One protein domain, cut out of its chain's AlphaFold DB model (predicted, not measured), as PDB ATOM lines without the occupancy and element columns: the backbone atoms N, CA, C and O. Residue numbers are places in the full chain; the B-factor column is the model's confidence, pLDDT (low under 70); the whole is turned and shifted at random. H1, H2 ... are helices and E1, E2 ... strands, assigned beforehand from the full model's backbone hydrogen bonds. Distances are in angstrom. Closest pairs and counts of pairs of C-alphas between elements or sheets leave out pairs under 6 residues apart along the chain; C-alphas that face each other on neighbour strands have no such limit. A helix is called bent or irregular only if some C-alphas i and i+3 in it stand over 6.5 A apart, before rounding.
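Overview. This is residues 234 to 251 and 274 to 326 of the 690 residues of the protein "Conidial yellow pigment biosynthesis polyketide synthase" of Valsa mali var. pyri (UniProt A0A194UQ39). Picture a narrow, twisted ribbon of three long strands, E1, E2 and E3, with the helix H1 laid crosswise over one face, toward the end where E1 begins, E2 ends and E3 begins. Past the other end of the ribbon the last residues lead to the very short helix H2, away from H1; no named helix covers the ribbon's other face. The 71 printed residues include two named helices and three named strands in the order H1, E1, E2, E3, H2, and the sheet runs E1, E2, E3, antiparallel throughout. The class is mixed, helices and strands. The whole is loose, with a radius of gyration of the C-alphas of 15.3 A, and elongated, spanning 44 by 27 by 26 A.

Arrangement. Begin with the sheet of E1, residues 283 to 291, E2, residues 295 to 303, and E3, residues 309 to 319: a meander, each strand the antiparallel neighbour of the one before. In the hairpin of E1 and E2, whose directions stand at 162 degrees, look at N 286 and O 301, 2.8 A apart and within hydrogen-bond range. In the hairpin of E2 and E3, at 170 degrees, N 300 and O 313 are likewise within range at 2.8 A. E2 is the inner strand; E1 and E3 are edge strands. H1, residues 234 to 251, is on the sheet at a height over the sheet of 9.3 A, in two layers, a helix on one face of a sheet. It lies over E2, E3 and, only just, E1, on which 3 of its C-alphas fall. On the local plane it runs across the strands, at 78 degrees to E2. The closest C-alphas of H1 and E3 are those of Thr 243 and Leu 309, 5.7 A apart. H2, residues 323 to 326, is not on the sheet and is apart from H1, E1 and E2. In H1, 13 of 14 O i to N i+4 pairs are within hydrogen-bond range; H2 is too short for such a pair.

Along the chain. Find C-alpha 283 at (263.072, 171.278, 176.947), from where E1 runs 26.3 A to C-alpha 291. E2 measures 26.5 A and E3 27.7 A. H1 starts at C-alpha 234, (265.067, 157.664, 157.463), and runs 27.4 A; it is irregular, with C-alphas 234 and 237 7.4 A apart. H2 ends at C-alpha 326, (289.938, 156.852, 190.608).

Size, cuts and confidence. The two C-alphas farthest apart are those of Gln 234 and Lys 324, at 46.0 A. Residues 252 to 273 are not printed, and C-alphas 251 and 274 are 29.5 A apart across this cut. The links E1 to E2, E2 to E3 and E3 to H2 are tight. The mean pLDDT of the printed part is 70.6; look for values under 70 at, among others, residues 244 to 251, 288 to 298 and 323 to 326.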
ATOM      1  N   GLN A 234     264.409 158.886 156.981       82.00
ATOM      2  CA  GLN A 234     265.067 157.664 157.463       82.00
ATOM      3  C   GLN A 234     264.850 157.457 158.967       82.00
ATOM      4  O   GLN A 234     264.814 156.323 159.441       82.00
ATOM      5  N   VAL A 235     264.671 158.547 159.719       82.62
ATOM      6  CA  VAL A 235     264.570 158.516 161.186       82.62
ATOM      7  C   VAL A 235     263.113 158.576 161.671       82.62
ATOM      8  O   VAL A 235     262.822 158.185 162.803       82.62
ATOM      9  N   GLN A 236     262.172 158.993 160.818       81.38
ATOM     10  CA  GLN A 236     260.767 159.232 161.169       81.38
ATOM     11  C   GLN A 236     260.100 158.053 161.894       81.38
ATOM     12  O   GLN A 236     259.434 158.256 162.907       81.38
ATOM     13  N   GLU A 237     260.288 156.820 161.420       76.75
ATOM     14  CA  GLU A 237     259.699 155.640 162.065       76.75
ATOM     15  C   GLU A 237     260.278 155.407 163.471       76.75
ATOM     16  O   GLU A 237     259.538 155.093 164.407       76.75
ATOM     17  N   SER A 238     261.588 155.618 163.643       75.81
ATOM     18  CA  SER A 238     262.264 155.529 164.942       75.81
ATOM     19  C   SER A 238     261.767 156.609 165.903       75.81
ATOM     20  O   SER A 238     261.440 156.294 167.045       75.81
ATOM     21  N   VAL A 239     261.642 157.858 165.435       77.00
ATOM     22  CA  VAL A 239     261.102 158.976 166.227       77.00
ATOM     23  C   VAL A 239     259.685 158.661 166.686       77.00
ATOM     24  O   VAL A 239     259.430 158.680 167.882       77.00
ATOM     25  N   VAL A 240     258.782 158.264 165.782       72.56
ATOM     26  CA  VAL A 240     257.389 157.934 166.136       72.56
ATOM     27  C   VAL A 240     257.323 156.803 167.164       72.56
ATOM     28  O   VAL A 240     256.601 156.908 168.159       72.56
ATOM     29  N   ARG A 241     258.094 155.725 166.963       70.56
ATOM     30  CA  ARG A 241     258.145 154.592 167.900       70.56
ATOM     31  C   ARG A 241     258.647 155.014 169.279       70.56
ATOM     32  O   ARG A 241     258.048 154.613 170.279       70.56
ATOM     33  N   LYS A 242     259.706 155.825 169.340       74.62
ATOM     34  CA  LYS A 242     260.308 156.293 170.596       74.62
ATOM     35  C   LYS A 242     259.446 157.336 171.294       74.62
ATOM     36  O   LYS A 242     259.250 157.222 172.495       74.62
ATOM     37  N   THR A 243     258.832 158.267 170.568       71.94
ATOM     38  CA  THR A 243     257.830 159.185 171.129       71.94
ATOM     39  C   THR A 243     256.672 158.407 171.746       71.94
ATOM     40  O   THR A 243     256.297 158.683 172.879       71.94
ATOM     41  N   ALA A 244     256.151 157.379 171.065       63.09
ATOM     42  CA  ALA A 244     255.104 156.528 171.628       63.09
ATOM     43  C   ALA A 244     255.584 155.723 172.850       63.09
ATOM     44  O   ALA A 244     254.810 155.505 173.779       63.09
ATOM     45  N   PHE A 245     256.841 155.272 172.866       68.69
ATOM     46  CA  PHE A 245     257.447 154.635 174.036       68.69
ATOM     47  C   PHE A 245     257.534 155.606 175.217       68.69
ATOM     48  O   PHE A 245     256.952 155.311 176.255       68.69
ATOM     49  N   VAL A 246     258.163 156.772 175.042       63.91
ATOM     50  CA  VAL A 246     258.318 157.790 176.090       63.91
ATOM     51  C   VAL A 246     256.952 158.245 176.590       63.91
ATOM     52  O   VAL A 246     256.724 158.221 177.786       63.91
ATOM     53  N   HIS A 247     256.003 158.542 175.700       64.94
ATOM     54  CA  HIS A 247     254.641 158.928 176.075       64.94
ATOM     55  C   HIS A 247     253.906 157.829 176.860       64.94
ATOM     56  O   HIS A 247     253.161 158.127 177.788       64.94
ATOM     57  N   ARG A 248     254.105 156.544 176.528       59.97
ATOM     58  CA  ARG A 248     253.562 155.436 177.334       59.97
ATOM     59  C   ARG A 248     254.229 155.354 178.702       59.97
ATOM     60  O   ARG A 248     253.517 155.151 179.675       59.97
ATOM     61  N   GLN A 249     255.547 155.526 178.776       58.81
ATOM     62  CA  GLN A 249     256.290 155.469 180.037       58.81
ATOM     63  C   GLN A 249     255.978 156.663 180.951       58.81
ATOM     64  O   GLN A 249     255.820 156.481 182.153       58.81
ATOM     65  N   THR A 250     255.816 157.867 180.393       54.38
ATOM     66  CA  THR A 250     255.452 159.077 181.146       54.38
ATOM     67  C   THR A 250     253.991 159.082 181.597       54.38
ATOM     68  O   THR A 250     253.660 159.780 182.550       54.38
ATOM     69  N   GLN A 251     253.118 158.300 180.950       47.72
ATOM     70  CA  GLN A 251     251.711 158.131 181.343       47.72
ATOM     71  C   GLN A 251     251.441 156.875 182.178       47.72
ATOM     72  O   GLN A 251     250.400 156.784 182.829       47.72
ATOM     73  N   ASP A 274     270.601 170.685 162.934       76.69
ATOM     74  CA  ASP A 274     270.299 172.082 163.236       76.69
ATOM     75  C   ASP A 274     269.495 172.162 164.540       76.69
ATOM     76  O   ASP A 274     268.339 171.738 164.611       76.69
ATOM     77  N   SER A 275     270.122 172.705 165.582       69.75
ATOM     78  CA  SER A 275     269.510 172.953 166.888       69.75
ATOM     79  C   SER A 275     269.150 174.422 167.112       69.75
ATOM     80  O   SER A 275     268.700 174.764 168.202       69.75
ATOM     81  N   SER A 276     269.299 175.296 166.104       70.06
ATOM     82  CA  SER A 276     269.034 176.741 166.222       70.06
ATOM     83  C   SER A 276     267.634 177.039 166.754       70.06
ATOM     84  O   SER A 276     267.443 177.946 167.559       70.06
ATOM     85  N   GLN A 277     266.657 176.229 166.347       66.50
ATOM     86  CA  GLN A 277     265.272 176.363 166.780       66.50
ATOM     87  C   GLN A 277     265.045 175.886 168.215       66.50
ATOM     88  O   GLN A 277     264.056 176.296 168.798       66.50
ATOM     89  N   LEU A 278     265.913 175.045 168.787       69.94
ATOM     90  CA  LEU A 278     265.773 174.520 170.153       69.94
ATOM     91  C   LEU A 278     266.339 175.468 171.220       69.94
ATOM     92  O   LEU A 278     265.979 175.334 172.388       69.94
ATOM     93  N   HIS A 279     267.191 176.421 170.833       66.12
ATOM     94  CA  HIS A 279     267.744 177.412 171.756       66.12
ATOM     95  C   HIS A 279     266.639 178.246 172.418       66.12
ATOM     96  O   HIS A 279     265.636 178.585 171.787       66.12
ATOM     97  N   ALA A 280     266.837 178.563 173.701       68.38
ATOM     98  CA  ALA A 280     265.911 179.308 174.562       68.38
ATOM     99  C   ALA A 280     264.515 178.674 174.774       68.38
ATOM    100  O   ALA A 280     263.697 179.232 175.513       68.38
ATOM    101  N   GLN A 281     264.228 177.508 174.184       77.56
ATOM    102  CA  GLN A 281     263.003 176.766 174.471       77.56
ATOM    103  C   GLN A 281     263.126 175.986 175.782       77.56
ATOM    104  O   GLN A 281     264.198 175.501 176.143       77.56
ATOM    105  N   GLU A 282     261.998 175.816 176.470       78.94
ATOM    106  CA  GLU A 282     261.897 174.859 177.565       78.94
ATOM    107  C   GLU A 282     261.881 173.440 176.980       78.94
ATOM    108  O   GLU A 282     260.969 173.046 176.246       78.94
ATOM    109  N   LEU A 283     262.929 172.684 177.281       83.38
ATOM    110  CA  LEU A 283     263.072 171.278 176.947       83.38
ATOM    111  C   LEU A 283     262.730 170.422 178.159       83.38
ATOM    112  O   LEU A 283     262.749 170.856 179.306       83.38
ATOM    113  N   SER A 284     262.407 169.170 177.896       78.50
ATOM    114  CA  SER A 284     261.941 168.224 178.895       78.50
ATOM    115  C   SER A 284     262.698 166.919 178.743       78.50
ATOM    116  O   SER A 284     262.595 166.254 177.715       78.50
ATOM    117  N   ILE A 285     263.483 166.547 179.752       81.12
ATOM    118  CA  ILE A 285     264.363 165.378 179.678       81.12
ATOM    119  C   ILE A 285     263.745 164.223 180.458       81.12
ATOM    120  O   ILE A 285     263.574 164.316 181.673       81.12
ATOM    121  N   TYR A 286     263.446 163.127 179.760       72.88
ATOM    122  CA  TYR A 286     263.050 161.852 180.349       72.88
ATOM    123  C   TYR A 286     264.248 160.906 180.444       72.88
ATOM    124  O   TYR A 286     264.913 160.641 179.443       72.88
ATOM    125  N   ARG A 287     264.506 160.359 181.637       70.31
ATOM    126  CA  ARG A 287     265.639 159.456 181.894       70.31
ATOM    127  C   ARG A 287     265.180 158.122 182.475       70.31
ATOM    128  O   ARG A 287     264.385 158.087 183.410       70.31
ATOM    129  N   SER A 288     265.777 157.041 181.984       64.38
ATOM    130  CA  SER A 288     265.708 155.703 182.576       64.38
ATOM    131  C   SER A 288     267.098 155.276 183.044       64.38
ATOM    132  O   SER A 288     268.087 155.548 182.365       64.38
ATOM    133  N   ILE A 289     267.194 154.632 184.207       60.38
ATOM    134  CA  ILE A 289     268.464 154.129 184.737       60.38
ATOM    135  C   ILE A 289     268.274 152.796 185.456       60.38
ATOM    136  O   ILE A 289     267.315 152.608 186.203       60.38
ATOM    137  N   VAL A 290     269.205 151.875 185.232       50.56
ATOM    138  CA  VAL A 290     269.212 150.519 185.778       50.56
ATOM    139  C   VAL A 290     270.608 150.207 186.313       50.56
ATOM    140  O   VAL A 290     271.612 150.405 185.633       50.56
ATOM    141  N   ASP A 291     270.682 149.706 187.543       53.34
ATOM    142  CA  ASP A 291     271.924 149.195 188.127       53.34
ATOM    143  C   ASP A 291     272.091 147.709 187.770       53.34
ATOM    144  O   ASP A 291     271.242 146.887 188.123       53.34
ATOM    145  N   VAL A 292     273.187 147.361 187.086       47.91
ATOM    146  CA  VAL A 292     273.521 145.985 186.673       47.91
ATOM    147  C   VAL A 292     274.710 145.404 187.456       47.91
ATOM    148  O   VAL A 292     275.383 144.472 187.020       47.91
ATOM    149  N   GLY A 293     274.980 145.936 188.649       49.44
ATOM    150  CA  GLY A 293     276.003 145.434 189.564       49.44
ATOM    151  C   GLY A 293     277.333 146.165 189.414       49.44
ATOM    152  O   GLY A 293     277.658 146.976 190.281       49.44
ATOM    153  N   HIS A 294     278.086 145.891 188.344       53.72
ATOM    154  CA  HIS A 294     279.407 146.496 188.067       53.72
ATOM    155  C   HIS A 294     279.337 147.753 187.182       53.72
ATOM    156  O   HIS A 294     280.303 148.513 187.106       53.72
ATOM    157  N   SER A 295     278.175 148.006 186.582       51.94
ATOM    158  CA  SER A 295     277.903 149.182 185.759       51.94
ATOM    159  C   SER A 295     276.499 149.715 186.034       51.94
ATOM    160  O   SER A 295     275.631 149.005 186.547       51.94
ATOM    161  N   MET A 296     276.273 150.979 185.705       59.88
ATOM    162  CA  MET A 296     274.947 151.581 185.616       59.88
ATOM    163  C   MET A 296     274.627 151.842 184.158       59.88
ATOM    164  O   MET A 296     275.479 152.331 183.426       59.88
ATOM    165  N   VAL A 297     273.408 151.528 183.748       60.91
ATOM    166  CA  VAL A 297     272.988 151.637 182.355       60.91
ATOM    167  C   VAL A 297     271.792 152.554 182.290       60.91
ATOM    168  O   VAL A 297     270.896 152.444 183.124       60.91
ATOM    169  N   GLY A 298     271.768 153.479 181.343       66.81
ATOM    170  CA  GLY A 298     270.649 154.392 181.220       66.81
ATOM    171  C   GLY A 298     270.385 154.872 179.810       66.81
ATOM    172  O   GLY A 298     271.277 154.924 178.967       66.81
ATOM    173  N   ASP A 299     269.146 155.299 179.625       76.44
ATOM    174  CA  ASP A 299     268.663 155.942 178.414       76.44
ATOM    175  C   ASP A 299     268.177 157.349 178.770       76.44
ATOM    176  O   ASP A 299     267.688 157.597 179.879       76.44
ATOM    177  N   SER A 300     268.301 158.278 177.829       82.50
ATOM    178  CA  SER A 300     267.857 159.661 177.975       82.50
ATOM    179  C   SER A 300     267.141 160.118 176.714       82.50
ATOM    180  O   SER A 300     267.604 159.866 175.606       82.50
ATOM    181  N   TYR A 301     266.016 160.802 176.875       82.12
ATOM    182  CA  TYR A 301     265.149 161.256 175.797       82.12
ATOM    183  C   TYR A 301     264.805 162.723 176.026       82.12
ATOM    184  O   TYR A 301     264.343 163.088 177.103       82.12
ATOM    185  N   VAL A 302     265.002 163.561 175.014       86.75
ATOM    186  CA  VAL A 302     264.743 165.001 175.083       86.75
ATOM    187  C   VAL A 302     263.485 165.322 174.294       86.75
ATOM    188  O   VAL A 302     263.373 164.978 173.115       86.75
ATOM    189  N   LEU A 303     262.543 165.982 174.954       82.12
ATOM    190  CA  LEU A 303     261.272 166.433 174.412       82.12
ATOM    191  C   LEU A 303     261.280 167.963 174.305       82.12
ATOM    192  O   LEU A 303     261.805 168.637 175.190       82.12
ATOM    193  N   ASP A 304     260.699 168.507 173.240       82.81
ATOM    194  CA  ASP A 304     260.458 169.948 173.118       82.81
ATOM    195  C   ASP A 304     259.258 170.411 173.967       82.81
ATOM    196  O   ASP A 304     258.546 169.600 174.569       82.81
ATOM    197  N   ALA A 305     258.985 171.719 173.966       78.06
ATOM    198  CA  ALA A 305     257.849 172.324 174.668       78.06
ATOM    199  C   ALA A 305     256.471 171.778 174.227       78.06
ATOM    200  O   ALA A 305     255.466 171.962 174.915       78.06
ATOM    201  N   HIS A 306     256.396 171.100 173.077       79.56
ATOM    202  CA  HIS A 306     255.187 170.453 172.566       79.56
ATOM    203  C   HIS A 306     255.132 168.950 172.889       79.56
ATOM    204  O   HIS A 306     254.216 168.260 172.436       79.56
ATOM    205  N   GLY A 307     256.096 168.426 173.652       72.25
ATOM    206  CA  GLY A 307     256.194 167.011 174.001       72.25
ATOM    207  C   GLY A 307     256.659 166.118 172.848       72.25
ATOM    208  O   GLY A 307     256.420 164.909 172.876       72.25
ATOM    209  N   ARG A 308     257.293 166.680 171.811       80.06
ATOM    210  CA  ARG A 308     257.838 165.921 170.677       80.06
ATOM    211  C   ARG A 308     259.290 165.555 170.951       80.06
ATOM    212  O   ARG A 308     260.059 166.384 171.418       80.06
ATOM    213  N   LEU A 309     259.673 164.320 170.632       83.31
ATOM    214  CA  LEU A 309     261.048 163.842 170.802       83.31
ATOM    215  C   LEU A 309     261.983 164.510 169.788       83.31
ATOM    216  O   LEU A 309     261.749 164.394 168.586       83.31
ATOM    217  N   VAL A 310     263.042 165.157 170.279       85.94
ATOM    218  CA  VAL A 310     264.025 165.887 169.456       85.94
ATOM    219  C   VAL A 310     265.419 165.262 169.473       85.94
ATOM    220  O   VAL A 310     266.129 165.340 168.477       85.94
ATOM    221  N   ALA A 311     265.796 164.592 170.563       86.75
ATOM    222  CA  ALA A 311     267.067 163.883 170.690       86.75
ATOM    223  C   ALA A 311     266.931 162.712 171.669       86.75
ATOM    224  O   ALA A 311     266.042 162.712 172.526       86.75
ATOM    225  N   TRP A 312     267.801 161.711 171.557       87.38
ATOM    226  CA  TRP A 312     267.881 160.639 172.549       87.38
ATOM    227  C   TRP A 312     269.250 159.961 172.562       87.38
ATOM    228  O   TRP A 312     269.994 159.994 171.580       87.38
ATOM    229  N   VAL A 313     269.539 159.303 173.678       83.94
ATOM    230  CA  VAL A 313     270.719 158.473 173.906       83.94
ATOM    231  C   VAL A 313     270.268 157.170 174.540       83.94
ATOM    232  O   VAL A 313     269.514 157.189 175.511       83.94
ATOM    233  N   GLU A 314     270.735 156.051 174.005       79.69
ATOM    234  CA  GLU A 314     270.424 154.711 174.497       79.69
ATOM    235  C   GLU A 314     271.696 153.931 174.810       79.69
ATOM    236  O   GLU A 314     272.716 154.079 174.129       79.69
ATOM    237  N   GLY A 315     271.618 153.094 175.844       65.56
ATOM    238  CA  GLY A 315     272.713 152.211 176.236       65.56
ATOM    239  C   GLY A 315     273.876 152.933 176.916       65.56
ATOM    240  O   GLY A 315     274.999 152.435 176.895       65.56
ATOM    241  N   MET A 316     273.657 154.100 177.539       75.69
ATOM    242  CA  MET A 316     274.729 154.773 178.281       75.69
ATOM    243  C   MET A 316     275.208 153.873 179.414       75.69
ATOM    244  O   MET A 316     274.466 153.656 180.369       75.69
ATOM    245  N   CYS A 317     276.438 153.377 179.327       70.19
ATOM    246  CA  CYS A 317     277.033 152.514 180.336       70.19
ATOM    247  C   CYS A 317     278.072 153.283 181.154       70.19
ATOM    248  O   CYS A 317     279.046 153.809 180.621       70.19
ATOM    249  N   PHE A 318     277.883 153.312 182.467       72.19
ATOM    250  CA  PHE A 318     278.795 153.913 183.428       72.19
ATOM    251  C   PHE A 318     279.424 152.803 184.267       72.19
ATOM    252  O   PHE A 318     278.747 152.187 185.093       72.19
ATOM    253  N   LYS A 319     280.719 152.544 184.070       67.69
ATOM    254  CA  LYS A 319     281.473 151.577 184.879       67.69
ATOM    255  C   LYS A 319     281.621 152.103 186.306       67.69
ATOM    256  O   LYS A 319     282.010 153.255 186.512       67.69
ATOM    257  N   LYS A 320     281.335 151.267 187.306       65.44
ATOM    258  CA  LYS A 320     281.584 151.628 188.707       65.44
ATOM    259  C   LYS A 320     283.083 151.552 188.982       65.44
ATOM    260  O   LYS A 320     283.705 150.519 188.757       65.44
ATOM    261  N   LEU A 321     283.647 152.640 189.492       63.47
ATOM    262  CA  LEU A 321     285.048 152.725 189.893       63.47
ATOM    263  C   LEU A 321     285.132 153.080 191.378       63.47
ATOM    264  O   LEU A 321     284.346 153.884 191.884       63.47
ATOM    265  N   SER A 322     286.101 152.494 192.081       71.25
ATOM    266  CA  SER A 322     286.432 152.912 193.445       71.25
ATOM    267  C   SER A 322     286.894 154.365 193.422       71.25
ATOM    268  O   SER A 322     287.852 154.696 192.726       71.25
ATOM    269  N   LEU A 323     286.260 155.235 194.214       64.12
ATOM    270  CA  LEU A 323     286.640 156.648 194.291       64.12
ATOM    271  C   LEU A 323     288.105 156.822 194.726       64.12
ATOM    272  O   LEU A 323     288.774 157.747 194.275       64.12
ATOM    273  N   LYS A 324     288.620 155.917 195.572       64.00
ATOM    274  CA  LYS A 324     290.023 155.917 196.012       64.00
ATOM    275  C   LYS A 324     290.967 155.597 194.850       64.00
ATOM    276  O   LYS A 324     291.931 156.331 194.645       64.00
ATOM    277  N   SER A 325     290.667 154.554 194.075       61.47
ATOM    278  CA  SER A 325     291.458 154.169 192.897       61.47
ATOM    279  C   SER A 325     291.364 155.227 191.799       61.47
ATOM    280  O   SER A 325     292.380 155.611 191.236       61.47
ATOM    281  N   PHE A 326     290.173 155.782 191.573       68.69
ATOM    282  CA  PHE A 326     289.938 156.852 190.608       68.69
ATOM    283  C   PHE A 326     290.719 158.127 190.959       68.69
ATOM    284  O   PHE A 326     291.452 158.643 190.122       68.69
TER     285      PHE A 326